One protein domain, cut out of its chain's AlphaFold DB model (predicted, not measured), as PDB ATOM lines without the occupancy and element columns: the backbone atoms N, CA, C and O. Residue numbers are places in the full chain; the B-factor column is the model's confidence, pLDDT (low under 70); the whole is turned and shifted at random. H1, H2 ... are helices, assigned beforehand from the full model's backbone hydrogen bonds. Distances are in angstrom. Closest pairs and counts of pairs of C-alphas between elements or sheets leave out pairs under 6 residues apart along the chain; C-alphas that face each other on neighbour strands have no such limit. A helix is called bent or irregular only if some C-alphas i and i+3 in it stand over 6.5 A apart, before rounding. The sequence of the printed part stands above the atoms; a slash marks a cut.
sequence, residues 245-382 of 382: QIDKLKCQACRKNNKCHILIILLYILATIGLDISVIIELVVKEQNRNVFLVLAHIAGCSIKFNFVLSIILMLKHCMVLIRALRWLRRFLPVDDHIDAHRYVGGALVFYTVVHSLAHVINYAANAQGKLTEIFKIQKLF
ATOM      1  N   GLN A 245     129.627 156.167 150.120       39.56
ATOM      2  CA  GLN A 245     129.744 157.545 150.611       39.56
ATOM      3  C   GLN A 245     128.813 157.835 151.798       39.56
ATOM      4  O   GLN A 245     129.109 158.732 152.593       39.56
ATOM      5  N   ILE A 246     127.759 157.038 152.011       42.91
ATOM      6  CA  ILE A 246     126.941 157.119 153.226       42.91
ATOM      7  C   ILE A 246     127.647 156.428 154.400       42.91
ATOM      8  O   ILE A 246     127.379 156.787 155.537       42.91
ATOM      9  N   ASP A 247     128.637 155.559 154.200       42.28
ATOM     10  CA  ASP A 247     129.307 154.890 155.327       42.28
ATOM     11  C   ASP A 247     130.323 155.771 156.081       42.28
ATOM     12  O   ASP A 247     130.449 155.663 157.304       42.28
ATOM     13  N   LYS A 248     130.970 156.742 155.418       35.34
ATOM     14  CA  LYS A 248     131.820 157.730 156.121       35.34
ATOM     15  C   LYS A 248     131.016 158.867 156.759       35.34
ATOM     16  O   LYS A 248     131.411 159.366 157.814       35.34
ATOM     17  N   LEU A 249     129.858 159.221 156.196       41.38
ATOM     18  CA  LEU A 249     128.923 160.167 156.817       41.38
ATOM     19  C   LEU A 249     128.036 159.503 157.888       41.38
ATOM     20  O   LEU A 249     127.643 160.180 158.837       41.38
ATOM     21  N   LYS A 250     127.808 158.182 157.839       36.66
ATOM     22  CA  LYS A 250     127.133 157.402 158.892       36.66
ATOM     23  C   LYS A 250     127.923 157.392 160.190       36.66
ATOM     24  O   LYS A 250     127.300 157.483 161.230       36.66
ATOM     25  N   CYS A 251     129.256 157.414 160.218       40.81
ATOM     26  CA  CYS A 251     129.954 157.536 161.511       40.81
ATOM     27  C   CYS A 251     129.727 158.896 162.207       40.81
ATOM     28  O   CYS A 251     129.740 158.965 163.439       40.81
ATOM     29  N   GLN A 252     129.455 159.971 161.458       38.41
ATOM     30  CA  GLN A 252     129.154 161.289 162.033       38.41
ATOM     31  C   GLN A 252     127.642 161.505 162.251       38.41
ATOM     32  O   GLN A 252     127.248 162.146 163.230       38.41
ATOM     33  N   ALA A 253     126.794 160.905 161.410       39.19
ATOM     34  CA  ALA A 253     125.338 160.915 161.528       39.19
ATOM     35  C   ALA A 253     124.806 159.888 162.547       39.19
ATOM     36  O   ALA A 253     123.942 160.247 163.336       39.19
ATOM     37  N   CYS A 254     125.365 158.678 162.663       42.19
ATOM     38  CA  CYS A 254     125.041 157.710 163.728       42.19
ATOM     39  C   CYS A 254     125.388 158.265 165.113       42.19
ATOM     40  O   CYS A 254     124.660 158.020 166.071       42.19
ATOM     41  N   ARG A 255     126.431 159.100 165.232       38.50
ATOM     42  CA  ARG A 255     126.752 159.780 166.499       38.50
ATOM     43  C   ARG A 255     125.761 160.906 166.840       38.50
ATOM     44  O   ARG A 255     125.627 161.268 168.008       38.50
ATOM     45  N   LYS A 256     125.041 161.460 165.855       45.53
ATOM     46  CA  LYS A 256     123.953 162.432 166.079       45.53
ATOM     47  C   LYS A 256     122.571 161.770 166.207       45.53
ATOM     48  O   LYS A 256     121.765 162.287 166.974       45.53
ATOM     49  N   ASN A 257     122.329 160.630 165.556       52.41
ATOM     50  CA  ASN A 257     121.034 159.939 165.533       52.41
ATOM     51  C   ASN A 257     120.811 159.005 166.741       52.41
ATOM     52  O   ASN A 257     119.686 158.873 167.205       52.41
ATOM     53  N   ASN A 258     121.870 158.454 167.354       62.81
ATOM     54  CA  ASN A 258     121.725 157.640 168.575       62.81
ATOM     55  C   ASN A 258     121.543 158.443 169.870       62.81
ATOM     56  O   ASN A 258     121.347 157.844 170.923       62.81
ATOM     57  N   LYS A 259     121.585 159.783 169.846       72.50
ATOM     58  CA  LYS A 259     121.449 160.579 171.081       72.50
ATOM     59  C   LYS A 259     120.099 160.367 171.762       72.50
ATOM     60  O   LYS A 259     120.057 160.276 172.982       72.50
ATOM     61  N   CYS A 260     119.022 160.246 170.989       72.56
ATOM     62  CA  CYS A 260     117.679 160.028 171.524       72.56
ATOM     63  C   CYS A 260     117.520 158.604 172.080       72.56
ATOM     64  O   CYS A 260     116.965 158.431 173.161       72.56
ATOM     65  N   HIS A 261     118.086 157.596 171.405       77.50
ATOM     66  CA  HIS A 261     118.119 156.215 171.905       77.50
ATOM     67  C   HIS A 261     118.911 156.098 173.207       77.50
ATOM     68  O   HIS A 261     118.413 155.547 174.186       77.50
ATOM     69  N   ILE A 262     120.116 156.674 173.248       83.69
ATOM     70  CA  ILE A 262     120.956 156.700 174.450       83.69
ATOM     71  C   ILE A 262     120.242 157.450 175.577       83.69
ATOM     72  O   ILE A 262     120.274 156.994 176.713       83.69
ATOM     73  N   LEU A 263     119.563 158.561 175.275       84.38
ATOM     74  CA  LEU A 263     118.810 159.330 176.265       84.38
ATOM     75  C   LEU A 263     117.646 158.528 176.863       84.38
ATOM     76  O   LEU A 263     117.487 158.550 178.080       84.38
ATOM     77  N   ILE A 264     116.859 157.807 176.055       83.75
ATOM     78  CA  ILE A 264     115.798 156.929 176.580       83.75
ATOM     79  C   ILE A 264     116.394 155.830 177.446       83.75
ATOM     80  O   ILE A 264     115.897 155.598 178.543       83.75
ATOM     81  N   ILE A 265     117.424 155.134 176.957       87.56
ATOM     82  CA  ILE A 265     118.037 154.024 177.697       87.56
ATOM     83  C   ILE A 265     118.582 154.541 179.030       87.56
ATOM     84  O   ILE A 265     118.342 153.934 180.070       87.56
ATOM     85  N   LEU A 266     119.242 155.700 179.018       88.88
ATOM     86  CA  LEU A 266     119.715 156.371 180.223       88.88
ATOM     87  C   LEU A 266     118.557 156.710 181.171       88.88
ATOM     88  O   LEU A 266     118.651 156.428 182.360       88.88
ATOM     89  N   LEU A 267     117.459 157.275 180.662       89.56
ATOM     90  CA  LEU A 267     116.286 157.624 181.465       89.56
ATOM     91  C   LEU A 267     115.602 156.383 182.054       89.56
ATOM     92  O   LEU A 267     115.189 156.408 183.208       89.56
ATOM     93  N   TYR A 268     115.537 155.286 181.302       90.94
ATOM     94  CA  TYR A 268     115.036 153.995 181.772       90.94
ATOM     95  C   TYR A 268     115.917 153.413 182.887       90.94
ATOM     96  O   TYR A 268     115.396 152.986 183.921       90.94
ATOM     97  N   ILE A 269     117.242 153.442 182.718       91.12
ATOM     98  CA  ILE A 269     118.194 152.992 183.743       91.12
ATOM     99  C   ILE A 269     118.062 153.857 185.001       91.12
ATOM    100  O   ILE A 269     117.949 153.318 186.097       91.12
ATOM    101  N   LEU A 270     118.011 155.184 184.858       93.62
ATOM    102  CA  LEU A 270     117.838 156.108 185.981       93.62
ATOM    103  C   LEU A 270     116.504 155.896 186.704       93.62
ATOM    104  O   LEU A 270     116.479 155.908 187.931       93.62
ATOM    105  N   ALA A 271     115.412 155.672 185.970       92.19
ATOM    106  CA  ALA A 271     114.111 155.373 186.560       92.19
ATOM    107  C   ALA A 271     114.137 154.050 187.343       92.19
ATOM    108  O   ALA A 271     113.619 153.988 188.455       92.19
ATOM    109  N   THR A 272     114.788 153.020 186.795       90.94
ATOM    110  CA  THR A 272     114.916 151.709 187.447       90.94
ATOM    111  C   THR A 272     115.774 151.806 188.711       90.94
ATOM    112  O   THR A 272     115.331 151.400 189.779       90.94
ATOM    113  N   ILE A 273     116.947 152.444 188.634       92.62
ATOM    114  CA  ILE A 273     117.823 152.667 189.795       92.62
ATOM    115  C   ILE A 273     117.125 153.531 190.854       92.62
ATOM    116  O   ILE A 273     117.221 153.243 192.043       92.62
ATOM    117  N   GLY A 274     116.409 154.580 190.443       93.50
ATOM    118  CA  GLY A 274     115.654 155.438 191.355       93.50
ATOM    119  C   GLY A 274     114.575 154.668 192.115       93.50
ATOM    120  O   GLY A 274     114.439 154.840 193.328       93.50
ATOM    121  N   LEU A 275     113.857 153.774 191.430       92.06
ATOM    122  CA  LEU A 275     112.893 152.874 192.062       92.06
ATOM    123  C   LEU A 275     113.584 151.918 193.038       92.06
ATOM    124  O   LEU A 275     113.152 151.819 194.187       92.06
ATOM    125  N   ASP A 276     114.681 151.287 192.628       90.25
ATOM    126  CA  ASP A 276     115.426 150.347 193.467       90.25
ATOM    127  C   ASP A 276     115.949 151.034 194.749       90.25
ATOM    128  O   ASP A 276     115.771 150.514 195.853       90.25
ATOM    129  N   ILE A 277     116.500 152.250 194.638       92.00
ATOM    130  CA  ILE A 277     116.947 153.066 195.782       92.00
ATOM    131  C   ILE A 277     115.768 153.458 196.678       92.00
ATOM    132  O   ILE A 277     115.889 153.382 197.900       92.00
ATOM    133  N   SER A 278     114.629 153.862 196.103       90.44
ATOM    134  CA  SER A 278     113.451 154.249 196.891       90.44
ATOM    135  C   SER A 278     112.958 153.107 197.785       90.44
ATOM    136  O   SER A 278     112.670 153.325 198.962       90.44
ATOM    137  N   VAL A 279     112.978 151.876 197.263       89.50
ATOM    138  CA  VAL A 279     112.621 150.663 198.006       89.50
ATOM    139  C   VAL A 279     113.642 150.376 199.106       89.50
ATOM    140  O   VAL A 279     113.256 150.041 200.224       89.50
ATOM    141  N   ILE A 280     114.940 150.544 198.828       88.38
ATOM    142  CA  ILE A 280     115.999 150.374 199.834       88.38
ATOM    143  C   ILE A 280     115.823 151.372 200.983       88.38
ATOM    144  O   ILE A 280     115.867 150.966 202.142       88.38
ATOM    145  N   ILE A 281     115.592 152.654 200.689       88.19
ATOM    146  CA  ILE A 281     115.396 153.688 201.716       88.19
ATOM    147  C   ILE A 281     114.164 153.367 202.564       88.19
ATOM    148  O   ILE A 281     114.247 153.395 203.790       88.19
ATOM    149  N   GLU A 282     113.038 153.021 201.934       86.62
ATOM    150  CA  GLU A 282     111.816 152.657 202.654       86.62
ATOM    151  C   GLU A 282     112.046 151.462 203.594       86.62
ATOM    152  O   GLU A 282     111.586 151.476 204.737       86.62
ATOM    153  N   LEU A 283     112.799 150.456 203.143       84.75
ATOM    154  CA  LEU A 283     113.135 149.277 203.942       84.75
ATOM    155  C   LEU A 283     114.072 149.605 205.108       84.75
ATOM    156  O   LEU A 283     113.823 149.136 206.215       84.75
ATOM    157  N   VAL A 284     115.109 150.418 204.884       82.38
ATOM    158  CA  VAL A 284     116.064 150.830 205.930       82.38
ATOM    159  C   VAL A 284     115.386 151.684 207.001       82.38
ATOM    160  O   VAL A 284     115.687 151.539 208.182       82.38
ATOM    161  N   VAL A 285     114.458 152.562 206.607       82.81
ATOM    162  CA  VAL A 285     113.724 153.427 207.545       82.81
ATOM    163  C   VAL A 285     112.694 152.636 208.351       82.81
ATOM    164  O   VAL A 285     112.506 152.915 209.534       82.81
ATOM    165  N   LYS A 286     112.010 151.662 207.735       78.50
ATOM    166  CA  LYS A 286     110.949 150.901 208.409       78.50
ATOM    167  C   LYS A 286     111.467 149.761 209.277       78.50
ATOM    168  O   LYS A 286     110.829 149.463 210.283       78.50
ATOM    169  N   GLU A 287     112.567 149.101 208.911       64.44
ATOM    170  CA  GLU A 287     113.007 147.890 209.610       64.44
ATOM    171  C   GLU A 287     114.525 147.800 209.793       64.44
ATOM    172  O   GLU A 287     115.301 147.787 208.843       64.44
ATOM    173  N   GLN A 288     114.943 147.664 211.053       55.84
ATOM    174  CA  GLN A 288     116.339 147.798 211.478       55.84
ATOM    175  C   GLN A 288     117.160 146.490 211.387       55.84
ATOM    176  O   GLN A 288     118.365 146.530 211.595       55.84
ATOM    177  N   ASN A 289     116.544 145.338 211.065       54.25
ATOM    178  CA  ASN A 289     117.207 144.021 211.002       54.25
ATOM    179  C   ASN A 289     116.537 143.077 209.979       54.25
ATOM    180  O   ASN A 289     115.730 142.225 210.354       54.25
ATOM    181  N   ARG A 290     116.860 143.192 208.683       65.06
ATOM    182  CA  ARG A 290     116.333 142.280 207.645       65.06
ATOM    183  C   ARG A 290     117.419 141.506 206.907       65.06
ATOM    184  O   ARG A 290     118.476 142.033 206.575       65.06
ATOM    185  N   ASN A 291     117.082 140.258 206.571       78.50
ATOM    186  CA  ASN A 291     117.851 139.417 205.660       78.50
ATOM    187  C   ASN A 291     117.997 140.104 204.297       78.50
ATOM    188  O   ASN A 291     117.006 140.522 203.693       78.50
ATOM    189  N   VAL A 292     119.224 140.137 203.773       82.88
ATOM    190  CA  VAL A 292     119.563 140.731 202.466       82.88
ATOM    191  C   VAL A 292     118.684 140.165 201.339       82.88
ATOM    192  O   VAL A 292     118.252 140.898 200.452       82.88
ATOM    193  N   PHE A 293     118.325 138.880 201.414       85.31
ATOM    194  CA  PHE A 293     117.446 138.221 200.443       85.31
ATOM    195  C   PHE A 293     116.020 138.783 200.425       85.31
ATOM    196  O   PHE A 293     115.404 138.865 199.365       85.31
ATOM    197  N   LEU A 294     115.492 139.218 201.572       84.69
ATOM    198  CA  LEU A 294     114.167 139.832 201.637       84.69
ATOM    199  C   LEU A 294     114.170 141.224 200.994       84.69
ATOM    200  O   LEU A 294     113.207 141.583 200.317       84.69
ATOM    201  N   VAL A 295     115.258 141.981 201.168       86.81
ATOM    202  CA  VAL A 295     115.462 143.279 200.505       86.81
ATOM    203  C   VAL A 295     115.537 143.087 198.990       86.81
ATOM    204  O   VAL A 295     114.811 143.749 198.252       86.81
ATOM    205  N   LEU A 296     116.322 142.109 198.528       88.38
ATOM    206  CA  LEU A 296     116.447 141.784 197.106       88.38
ATOM    207  C   LEU A 296     115.104 141.380 196.475       88.38
ATOM    208  O   LEU A 296     114.791 141.808 195.365       88.38
ATOM    209  N   ALA A 297     114.280 140.612 197.195       89.12
ATOM    210  CA  ALA A 297     112.947 140.226 196.735       89.12
ATOM    211  C   ALA A 297     112.013 141.435 196.549       89.12
ATOM    212  O   ALA A 297     111.267 141.480 195.568       89.12
ATOM    213  N   HIS A 298     112.068 142.425 197.449       89.44
ATOM    214  CA  HIS A 298     111.259 143.646 197.352       89.44
ATOM    215  C   HIS A 298     111.711 144.547 196.203       89.44
ATOM    216  O   HIS A 298     110.858 145.037 195.462       89.44
ATOM    217  N   ILE A 299     113.027 144.720 196.028       91.25
ATOM    218  CA  ILE A 299     113.597 145.475 194.903       91.25
ATOM    219  C   ILE A 299     113.122 144.846 193.594       91.25
ATOM    220  O   ILE A 299     112.390 145.481 192.841       91.25
ATOM    221  N   ALA A 300     113.410 143.556 193.390       91.94
ATOM    222  CA  ALA A 300     113.027 142.855 192.169       91.94
ATOM    223  C   ALA A 300     111.505 142.856 191.940       91.94
ATOM    224  O   ALA A 300     111.051 143.030 190.812       91.94
ATOM    225  N   GLY A 301     110.698 142.734 193.000       90.94
ATOM    226  CA  GLY A 301     109.238 142.823 192.912       90.94
ATOM    227  C   GLY A 301     108.734 144.197 192.450       90.94
ATOM    228  O   GLY A 301     107.768 144.278 191.688       90.94
ATOM    229  N   CYS A 302     109.389 145.282 192.871       92.69
ATOM    230  CA  CYS A 302     109.083 146.634 192.403       92.69
ATOM    231  C   CYS A 302     109.477 146.812 190.929       92.69
ATOM    232  O   CYS A 302     108.653 147.249 190.116       92.69
ATOM    233  N   SER A 303     110.686 146.383 190.556       92.94
ATOM    234  CA  SER A 303     111.179 146.474 189.179       92.94
ATOM    235  C   SER A 303     110.320 145.640 188.212       92.94
ATOM    236  O   SER A 303     110.082 146.078 187.087       92.94
ATOM    237  N   ILE A 304     109.766 144.493 188.635       94.62
ATOM    238  CA  ILE A 304     108.791 143.711 187.842       94.62
ATOM    239  C   ILE A 304     107.544 144.538 187.530       94.62
ATOM    240  O   ILE A 304     107.151 144.622 186.367       94.62
ATOM    241  N   LYS A 305     106.927 145.171 188.538       93.94
ATOM    242  CA  LYS A 305     105.703 145.973 188.348       93.94
ATOM    243  C   LYS A 305     105.933 147.112 187.357       93.94
ATOM    244  O   LYS A 305     105.115 147.318 186.461       93.94
ATOM    245  N   PHE A 306     107.057 147.812 187.491       93.94
ATOM    246  CA  PHE A 306     107.435 148.890 186.583       93.94
ATOM    247  C   PHE A 306     107.630 148.390 185.144       93.94
ATOM    248  O   PHE A 306     106.994 148.903 184.222       93.94
ATOM    249  N   ASN A 307     108.450 147.351 184.951       93.38
ATOM    250  CA  ASN A 307     108.723 146.792 183.625       93.38
ATOM    251  C   ASN A 307     107.468 146.189 182.976       93.38
ATOM    252  O   ASN A 307     107.292 146.306 181.765       93.38
ATOM    253  N   PHE A 308     106.566 145.597 183.761       94.50
ATOM    254  CA  PHE A 308     105.301 145.057 183.266       94.50
ATOM    255  C   PHE A 308     104.391 146.152 182.698       94.50
ATOM    256  O   PHE A 308     103.936 146.052 181.557       94.50
ATOM    257  N   VAL A 309     104.172 147.232 183.455       94.19
ATOM    258  CA  VAL A 309     103.362 148.370 182.992       94.19
ATOM    259  C   VAL A 309     104.003 149.029 181.769       94.19
ATOM    260  O   VAL A 309     103.314 149.307 180.786       94.19
ATOM    261  N   LEU A 310     105.325 149.223 181.785       91.00
ATOM    262  CA  LEU A 310     106.059 149.809 180.664       91.00
ATOM    263  C   LEU A 310     105.958 148.949 179.395       91.00
ATOM    264  O   LEU A 310     105.722 149.478 178.311       91.00
ATOM    265  N   SER A 311     106.073 147.627 179.529       92.06
ATOM    266  CA  SER A 311     105.944 146.667 178.428       92.06
ATOM    267  C   SER A 311     104.581 146.757 177.730       92.06
ATOM    268  O   SER A 311     104.524 146.741 176.497       92.06
ATOM    269  N   ILE A 312     103.503 146.931 178.505       92.94
ATOM    270  CA  ILE A 312     102.146 147.139 177.980       92.94
ATOM    271  C   ILE A 312     102.062 148.474 177.239       92.94
ATOM    272  O   ILE A 312     101.638 148.498 176.085       92.94
ATOM    273  N   ILE A 313     102.506 149.571 177.863       89.38
ATOM    274  CA  ILE A 313     102.482 150.913 177.255       89.38
ATOM    275  C   ILE A 313     103.196 150.909 175.899       89.38
ATOM    276  O   ILE A 313     102.688 151.495 174.943       89.38
ATOM    277  N   LEU A 314     104.330 150.205 175.794       86.88
ATOM    278  CA  LEU A 314     105.111 150.113 174.560       86.88
ATOM    279  C   LEU A 314     104.352 149.464 173.391       86.88
ATOM    280  O   LEU A 314     104.633 149.786 172.241       86.88
ATOM    281  N   MET A 315     103.369 148.605 173.669       87.62
ATOM    282  CA  MET A 315     102.589 147.879 172.658       87.62
ATOM    283  C   MET A 315     101.212 148.494 172.364       87.62
ATOM    284  O   MET A 315     100.492 148.019 171.481       87.62
ATOM    285  N   LEU A 316     100.831 149.584 173.039       89.56
ATOM    286  CA  LEU A 316      99.583 150.291 172.741       89.56
ATOM    287  C   LEU A 316      99.718 151.104 171.443       89.56
ATOM    288  O   LEU A 316     100.076 152.284 171.446       89.56
ATOM    289  N   LYS A 317      99.356 150.473 170.320       82.12
ATOM    290  CA  LYS A 317      99.450 151.047 168.965       82.12
ATOM    291  C   LYS A 317      98.804 152.434 168.849       82.12
ATOM    292  O   LYS A 317      99.401 153.337 168.272       82.12
ATOM    293  N   HIS A 318      97.615 152.638 169.421       84.88
ATOM    294  CA  HIS A 318      96.926 153.936 169.369       84.88
ATOM    295  C   HIS A 318      97.646 155.030 170.171       84.88
ATOM    296  O   HIS A 318      97.741 156.163 169.699       84.88
ATOM    297  N   CYS A 319      98.212 154.694 171.334       81.50
ATOM    298  CA  CYS A 319      99.023 155.627 172.116       81.50
ATOM    299  C   CYS A 319     100.309 155.993 171.369       81.50
ATOM    300  O   CYS A 319     100.655 157.169 171.309       81.50
ATOM    301  N   MET A 320     100.969 155.024 170.727       81.25
ATOM    302  CA  MET A 320     102.173 155.284 169.931       81.25
ATOM    303  C   MET A 320     101.899 156.174 168.722       81.25
ATOM    304  O   MET A 320     102.662 157.099 168.453       81.25
ATOM    305  N   VAL A 321     100.776 155.975 168.031       80.25
ATOM    306  CA  VAL A 321     100.361 156.856 166.929       80.25
ATOM    307  C   VAL A 321     100.077 158.279 167.430       80.25
ATOM    308  O   VAL A 321     100.493 159.245 166.787       80.25
ATOM    309  N   LEU A 322      99.439 158.430 168.595       82.19
ATOM    310  CA  LEU A 322      99.193 159.740 169.206       82.19
ATOM    311  C   LEU A 322     100.501 160.434 169.616       82.19
ATOM    312  O   LEU A 322     100.702 161.608 169.315       82.19
ATOM    313  N   ILE A 323     101.433 159.698 170.220       78.25
ATOM    314  CA  ILE A 323     102.772 160.188 170.569       78.25
ATOM    315  C   ILE A 323     103.557 160.586 169.307       78.25
ATOM    316  O   ILE A 323     104.221 161.624 169.301       78.25
ATOM    317  N   ARG A 324     103.435 159.828 168.209       78.19
ATOM    318  CA  ARG A 324     104.053 160.140 166.905       78.19
ATOM    319  C   ARG A 324     103.514 161.438 166.294       78.19
ATOM    320  O   ARG A 324     104.271 162.150 165.627       78.19
ATOM    321  N   ALA A 325     102.243 161.765 166.529       79.31
ATOM    322  CA  ALA A 325     101.627 163.017 166.086       79.31
ATOM    323  C   ALA A 325     102.129 164.242 166.881       79.31
ATOM    324  O   ALA A 325     102.173 165.357 166.353       79.31
ATOM    325  N   LEU A 326     102.577 164.051 168.128       82.38
ATOM    326  CA  LEU A 326     103.141 165.111 168.965       82.38
ATOM    327  C   LEU A 326     104.581 165.445 168.528       82.38
ATOM    328  O   LEU A 326     105.562 164.832 168.949       82.38
ATOM    329  N   ARG A 327     104.715 166.479 167.687       72.12
ATOM    330  CA  ARG A 327     105.979 166.913 167.050       72.12
ATOM    331  C   ARG A 327     107.121 167.215 168.035       72.12
ATOM    332  O   ARG A 327     108.284 167.051 167.671       72.12
ATOM    333  N   TRP A 328     106.799 167.642 169.258       77.00
ATOM    334  CA  TRP A 328     107.773 167.901 170.326       77.00
ATOM    335  C   TRP A 328     108.285 166.606 170.964       77.00
ATOM    336  O   TRP A 328     109.485 166.468 171.184       77.00
ATOM    337  N   LEU A 329     107.403 165.628 171.186       70.25
ATOM    338  CA  LEU A 329     107.736 164.368 171.845       70.25
ATOM    339  C   LEU A 329     108.523 163.433 170.919       70.25
ATOM    340  O   LEU A 329     109.474 162.795 171.359       70.25
ATOM    341  N   ARG A 330     108.241 163.466 169.610       67.25
ATOM    342  CA  ARG A 330     109.017 162.760 168.572       67.25
ATOM    343  C   ARG A 330     110.502 163.150 168.531       67.25
ATOM    344  O   ARG A 330     111.326 162.383 168.048       67.25
ATOM    345  N   ARG A 331     110.865 164.348 169.009       66.75
ATOM    346  CA  ARG A 331     112.270 164.788 169.067       66.75
ATOM    347  C   ARG A 331     113.058 164.092 170.179       66.75
ATOM    348  O   ARG A 331     114.275 163.997 170.071       66.75
ATOM    349  N   PHE A 332     112.377 163.634 171.227       66.38
ATOM    350  CA  PHE A 332     112.996 163.006 172.396       66.38
ATOM    351  C   PHE A 332     112.769 161.498 172.439       66.38
ATOM    352  O   PHE A 332     113.635 160.770 172.915       66.38
ATOM    353  N   LEU A 333     111.632 161.034 171.915       68.75
ATOM    354  CA  LEU A 333     111.246 159.636 171.912       68.75
ATOM    355  C   LEU A 333     111.340 159.054 170.489       68.75
ATOM    356  O   LEU A 333     110.526 159.431 169.643       68.75
ATOM    357  N   PRO A 334     112.285 158.144 170.184       71.81
ATOM    358  CA  PRO A 334     112.209 157.266 169.015       71.81
ATOM    359  C   PRO A 334     110.999 156.325 169.111       71.81
ATOM    360  O   PRO A 334     111.093 155.187 169.558       71.81
ATOM    361  N   VAL A 335     109.837 156.832 168.695       68.88
ATOM    362  CA  VAL A 335     108.557 156.098 168.674       68.88
ATOM    363  C   VAL A 335     108.597 154.903 167.716       68.88
ATOM    364  O   VAL A 335     107.869 153.928 167.895       68.88
ATOM    365  N   ASP A 336     109.458 154.965 166.702       70.44
ATOM    366  CA  ASP A 336     109.489 153.977 165.624       70.44
ATOM    367  C   ASP A 336     110.108 152.638 166.060       70.44
ATOM    368  O   ASP A 336     109.703 151.599 165.548       70.44
ATOM    369  N   ASP A 337     110.919 152.639 167.125       79.38
ATOM    370  CA  ASP A 337     111.591 151.445 167.662       79.38
ATOM    371  C   ASP A 337     110.926 150.911 168.951       79.38
ATOM    372  O   ASP A 337     111.549 150.225 169.766       79.38
ATOM    373  N   HIS A 338     109.636 151.205 169.167       83.75
ATOM    374  CA  HIS A 338     108.883 150.739 170.345       83.75
ATOM    375  C   HIS A 338     108.846 149.204 170.475       83.75
ATOM    376  O   HIS A 338     108.792 148.679 171.589       83.75
ATOM    377  N   ILE A 339     108.921 148.479 169.352       84.88
ATOM    378  CA  ILE A 339     108.972 147.010 169.322       84.88
ATOM    379  C   ILE A 339     110.289 146.500 169.908       84.88
ATOM    380  O   ILE A 339     110.287 145.574 170.722       84.88
ATOM    381  N   ASP A 340     111.413 147.116 169.545       85.19
ATOM    382  CA  ASP A 340     112.713 146.729 170.087       85.19
ATOM    383  C   ASP A 340     112.841 147.143 171.554       85.19
ATOM    384  O   ASP A 340     113.298 146.348 172.375       85.19
ATOM    385  N   ALA A 341     112.325 148.317 171.934       86.06
ATOM    386  CA  ALA A 341     112.220 148.712 173.339       86.06
ATOM    387  C   ALA A 341     111.428 147.686 174.172       86.06
ATOM    388  O   ALA A 341     111.858 147.317 175.267       86.06
ATOM    389  N   HIS A 342     110.315 147.166 173.647       90.62
ATOM    390  CA  HIS A 342     109.537 146.121 174.315       90.62
ATOM    391  C   HIS A 342     110.330 144.818 174.474       90.62
ATOM    392  O   HIS A 342     110.229 144.179 175.520       90.62
ATOM    393  N   ARG A 343     111.160 144.436 173.493       90.06
ATOM    394  CA  ARG A 343     112.049 143.265 173.615       90.06
ATOM    395  C   ARG A 343     113.052 143.433 174.756       90.06
ATOM    396  O   ARG A 343     113.221 142.507 175.545       90.06
ATOM    397  N   TYR A 344     113.668 144.610 174.888       90.31
ATOM    398  CA  TYR A 344     114.604 144.889 175.985       90.31
ATOM    399  C   TYR A 344     113.914 144.894 177.355       90.31
ATOM    400  O   TYR A 344     114.379 144.224 178.278       90.31
ATOM    401  N   VAL A 345     112.777 145.588 177.480       92.19
ATOM    402  CA  VAL A 345     111.983 145.629 178.723       92.19
ATOM    403  C   VAL A 345     111.451 144.237 179.083       92.19
ATOM    404  O   VAL A 345     111.468 143.852 180.249       92.19
ATOM    405  N   GLY A 346     111.037 143.446 178.091       91.69
ATOM    406  CA  GLY A 346     110.633 142.052 178.269       91.69
ATOM    407  C   GLY A 346     111.778 141.172 178.778       91.69
ATOM    408  O   GLY A 346     111.581 140.389 179.705       91.69
ATOM    409  N   GLY A 347     112.991 141.347 178.248       92.62
ATOM    410  CA  GLY A 347     114.189 140.674 178.760       92.62
ATOM    411  C   GLY A 347     114.488 141.034 180.221       92.62
ATOM    412  O   GLY A 347     114.713 140.144 181.043       92.62
ATOM    413  N   ALA A 348     114.412 142.321 180.570       92.06
ATOM    414  CA  ALA A 348     114.577 142.784 181.949       92.06
ATOM    415  C   ALA A 348     113.499 142.207 182.886       92.06
ATOM    416  O   ALA A 348     113.810 141.760 183.989       92.06
ATOM    417  N   LEU A 349     112.242 142.143 182.437       94.38
ATOM    418  CA  LEU A 349     111.133 141.554 183.190       94.38
ATOM    419  C   LEU A 349     111.391 140.081 183.544       94.38
ATOM    420  O   LEU A 349     111.154 139.675 184.685       94.38
ATOM    421  N   VAL A 350     111.908 139.292 182.596       95.62
ATOM    422  CA  VAL A 350     112.276 137.887 182.839       95.62
ATOM    423  C   VAL A 350     113.398 137.800 183.872       95.62
ATOM    424  O   VAL A 350     113.276 137.046 184.838       95.62
ATOM    425  N   PHE A 351     114.450 138.607 183.720       94.94
ATOM    426  CA  PHE A 351     115.563 138.651 184.671       94.94
ATOM    427  C   PHE A 351     115.086 138.954 186.100       94.94
ATOM    428  O   PHE A 351     115.370 138.185 187.021       94.94
ATOM    429  N   TYR A 352     114.300 140.017 186.291       93.06
ATOM    430  CA  TYR A 352     113.797 140.375 187.618       93.06
ATOM    431  C   TYR A 352     112.838 139.325 188.188       93.06
ATOM    432  O   TYR A 352     112.876 139.074 189.389       93.06
ATOM    433  N   THR A 353     112.036 138.655 187.355       95.31
ATOM    434  CA  THR A 353     111.177 137.537 187.791       95.31
ATOM    435  C   THR A 353     111.992 136.380 188.365       95.31
ATOM    436  O   THR A 353     111.640 135.841 189.421       95.31
ATOM    437  N   VAL A 354     113.102 136.019 187.716       96.25
ATOM    438  CA  VAL A 354     114.011 134.970 188.205       96.25
ATOM    439  C   VAL A 354     114.650 135.388 189.529       96.25
ATOM    440  O   VAL A 354     114.602 134.625 190.494       96.25
ATOM    441  N   VAL A 355     115.190 136.610 189.607       93.44
ATOM    442  CA  VAL A 355     115.811 137.140 190.834       93.44
ATOM    443  C   VAL A 355     114.806 137.194 191.987       93.44
ATOM    444  O   VAL A 355     115.115 136.741 193.087       93.44
ATOM    445  N   HIS A 356     113.594 137.691 191.739       93.06
ATOM    446  CA  HIS A 356     112.520 137.773 192.729       93.06
ATOM    447  C   HIS A 356     112.138 136.390 193.271       93.06
ATOM    448  O   HIS A 356     112.072 136.191 194.486       93.06
ATOM    449  N   SER A 357     111.950 135.420 192.374       93.56
ATOM    450  CA  SER A 357     111.593 134.048 192.746       93.56
ATOM    451  C   SER A 357     112.700 133.392 193.572       93.56
ATOM    452  O   SER A 357     112.436 132.838 194.639       93.56
ATOM    453  N   LEU A 358     113.955 133.507 193.125       93.25
ATOM    454  CA  LEU A 358     115.103 132.927 193.819       93.25
ATOM    455  C   LEU A 358     115.311 133.562 195.201       93.25
ATOM    456  O   LEU A 358     115.555 132.854 196.176       93.25
ATOM    457  N   ALA A 359     115.149 134.882 195.311       90.50
ATOM    458  CA  ALA A 359     115.254 135.599 196.576       90.50
ATOM    459  C   ALA A 359     114.192 135.140 197.593       90.50
ATOM    460  O   ALA A 359     114.518 134.924 198.762       90.50
ATOM    461  N   HIS A 360     112.947 134.918 197.157       89.50
ATOM    462  CA  HIS A 360     111.902 134.354 198.014       89.50
ATOM    463  C   HIS A 360     112.213 132.923 198.461       89.50
ATOM    464  O   HIS A 360     112.056 132.621 199.646       89.50
ATOM    465  N   VAL A 361     112.692 132.067 197.554       91.81
ATOM    466  CA  VAL A 361     113.069 130.680 197.874       91.81
ATOM    467  C   VAL A 361     114.207 130.643 198.896       91.81
ATOM    468  O   VAL A 361     114.104 129.934 199.897       91.81
ATOM    469  N   ILE A 362     115.260 131.444 198.701       89.19
ATOM    470  CA  ILE A 362     116.394 131.504 199.635       89.19
ATOM    471  C   ILE A 362     115.955 132.068 200.988       89.19
ATOM    472  O   ILE A 362     116.302 131.506 202.024       89.19
ATOM    473  N   ASN A 363     115.159 133.140 201.008       87.12
ATOM    474  CA  ASN A 363     114.653 133.700 202.259       87.12
ATOM    475  C   ASN A 363     113.762 132.700 203.015       87.12
ATOM    476  O   ASN A 363     113.856 132.594 204.236       87.12
ATOM    477  N   TYR A 364     112.923 131.938 202.307       86.06
ATOM    478  CA  TYR A 364     112.122 130.876 202.912       86.06
ATOM    479  C   TYR A 364     113.006 129.770 203.503       86.06
ATOM    480  O   TYR A 364     112.820 129.400 204.661       86.06
ATOM    481  N   ALA A 365     114.010 129.300 202.756       85.94
ATOM    482  CA  ALA A 365     114.951 128.286 203.225       85.94
ATOM    483  C   ALA A 365     115.756 128.752 204.453       85.94
ATOM    484  O   ALA A 365     115.863 128.014 205.433       85.94
ATOM    485  N   ALA A 366     116.262 129.990 204.443       81.88
ATOM    486  CA  ALA A 366     117.011 130.571 205.557       81.88
ATOM    487  C   ALA A 366     116.154 130.694 206.829       81.88
ATOM    488  O   ALA A 366     116.589 130.322 207.920       81.88
ATOM    489  N   ASN A 367     114.903 131.146 206.692       78.69
ATOM    490  CA  ASN A 367     113.981 131.251 207.824       78.69
ATOM    491  C   ASN A 367     113.533 129.871 208.344       78.69
ATOM    492  O   ASN A 367     113.345 129.704 209.550       78.69
ATOM    493  N   ALA A 368     113.390 128.870 207.469       78.38
ATOM    494  CA  ALA A 368     113.063 127.499 207.865       78.38
ATOM    495  C   ALA A 368     114.190 126.849 208.689       78.38
ATOM    496  O   ALA A 368     113.916 126.203 209.702       78.38
ATOM    497  N   GLN A 369     115.453 127.067 208.308       69.38
ATOM    498  CA  GLN A 369     116.616 126.564 209.049       69.38
ATOM    499  C   GLN A 369     116.739 127.197 210.441       69.38
ATOM    500  O   GLN A 369     116.927 126.467 211.415       69.38
ATOM    501  N   GLY A 370     116.552 128.517 210.559       65.44
ATOM    502  CA  GLY A 370     116.586 129.210 211.854       65.44
ATOM    503  C   GLY A 370     115.529 128.691 212.839       65.44
ATOM    504  O   GLY A 370     115.805 128.501 214.024       65.44
ATOM    505  N   LYS A 371     114.331 128.370 212.335       65.81
ATOM    506  CA  LYS A 371     113.237 127.824 213.152       65.81
ATOM    507  C   LYS A 371     113.518 126.396 213.634       65.81
ATOM    508  O   LYS A 371     113.203 126.065 214.772       65.81
ATOM    509  N   LEU A 372     114.148 125.567 212.798       61.97
ATOM    510  CA  LEU A 372     114.557 124.210 213.170       61.97
ATOM    511  C   LEU A 372     115.656 124.221 214.240       61.97
ATOM    512  O   LEU A 372     115.575 123.460 215.201       61.97
ATOM    513  N   THR A 373     116.648 125.109 214.135       62.62
ATOM    514  CA  THR A 373     117.724 125.209 215.136       62.62
ATOM    515  C   THR A 373     117.238 125.657 216.515       62.62
ATOM    516  O   THR A 373     117.760 125.181 217.522       62.62
ATOM    517  N   GLU A 374     116.221 126.518 216.578       64.00
ATOM    518  CA  GLU A 374     115.585 126.927 217.839       64.00
ATOM    519  C   GLU A 374     114.811 125.765 218.482       64.00
ATOM    520  O   GLU A 374     114.970 125.501 219.674       64.00
ATOM    521  N   ILE A 375     114.055 124.995 217.689       65.75
ATOM    522  CA  ILE A 375     113.327 123.811 218.178       65.75
ATOM    523  C   ILE A 375     114.301 122.762 218.736       65.75
ATOM    524  O   ILE A 375     114.092 122.259 219.841       65.75
ATOM    525  N   PHE A 376     115.401 122.478 218.030       65.50
ATOM    526  CA  PHE A 376     116.417 121.533 218.502       65.50
ATOM    527  C   PHE A 376     117.175 122.021 219.745       65.50
ATOM    528  O   PHE A 376     117.586 121.197 220.559       65.50
ATOM    529  N   LYS A 377     117.354 123.337 219.937       61.69
ATOM    530  CA  LYS A 377     117.919 123.889 221.183       61.69
ATOM    531  C   LYS A 377     116.973 123.711 222.369       61.69
ATOM    532  O   LYS A 377     117.430 123.311 223.434       61.69
ATOM    533  N   ILE A 378     115.679 123.972 222.184       66.31
ATOM    534  CA  ILE A 378     114.669 123.818 223.243       66.31
ATOM    535  C   ILE A 378     114.538 122.343 223.647       66.31
ATOM    536  O   ILE A 378     114.507 122.040 224.834       66.31
ATOM    537  N   GLN A 379     114.564 121.418 222.685       60.84
ATOM    538  CA  GLN A 379     114.553 119.975 222.956       60.84
ATOM    539  C   GLN A 379     115.803 119.445 223.671       60.84
ATOM    540  O   GLN A 379     115.769 118.330 224.167       60.84
ATOM    541  N   LYS A 380     116.908 120.199 223.681       59.81
ATOM    542  CA  LYS A 380     118.154 119.822 224.367       59.81
ATOM    543  C   LYS A 380     118.261 120.420 225.776       59.81
ATOM    544  O   LYS A 380     119.200 120.099 226.497       59.81
ATOM    545  N   LEU A 381     117.358 121.346 226.112       55.44
ATOM    546  CA  LEU A 381     117.235 121.997 227.421       55.44
ATOM    547  C   LEU A 381     116.201 121.308 228.330       55.44
ATOM    548  O   LEU A 381     116.262 121.502 229.542       55.44
ATOM    549  N   PHE A 382     115.284 120.530 227.749       48.78
ATOM    550  CA  PHE A 382     114.455 119.532 228.433       48.78
ATOM    551  C   PHE A 382     115.124 118.162 228.340       48.78
ATOM    552  O   PHE A 382     114.946 117.371 229.294       48.78
TER     553      PHE A 382
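Overview. This is residues 245 to 382 of the 382 residues of the protein "Hypothetical protein" of Rotaria sp. Silwood2 (UniProt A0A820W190). Three long helical stretches, H1b, H2 and H4, run lengthwise with H2 between the others and short H3 at one end; residues 245 to 256 stick out there, 368 to 382 at the other end. The printed part has 138 residues with four named helices, H1 to H4 in order, and no named strand: all helix, extended, radius of gyration of the C-alphas 22.5 A, spans 86 by 35 by 26 A.

Along the chain. H1, residues 245 to 286, assigned as one helix by its hydrogen bonds, is bent, C-alphas 257 and 260 being 6.9 A apart; its arms are H1a, residues 245 to 257, and H1b, residues 260 to 286, 38.6 A long, and C-alpha 245 is at (129.744, 157.545, 150.611). H2 is 292 to 315, 35.0 A; H3 317 to 325, 12.5 A; H4 335 to 378, 63.7 A, ending at C-alpha (114.669, 123.818, 223.243).

Arrangement. Hairpin H1b and H2 touch with residues 272 to 283 and 295 to 303 alone, closest C-alphas Asp 276 and Ile 299, 5.4 A. H2 touches H4 at a shallow tilt of 23 degrees, opposite ways, closest C-alphas Ala 297 and His 356, 4.7 A. H3 and H4 only just touch, with 3 pairs of C-alphas within 8 A, closest Arg 324 and Val 335, 6.3 A. Every O i to N i+4 pair is within hydrogen-bond range in H1b and H3; H1a has 5 of 9, H2 19 of 20, H4 38 of 40.

Size, cuts and confidence. The printed part has no cut; the farthest C-alphas, Gln 245 and Phe 382, are 87.9 A apart. No link is long. pLDDT is under 70 in 37 residues, among them 245 to 258 and 369 to 382.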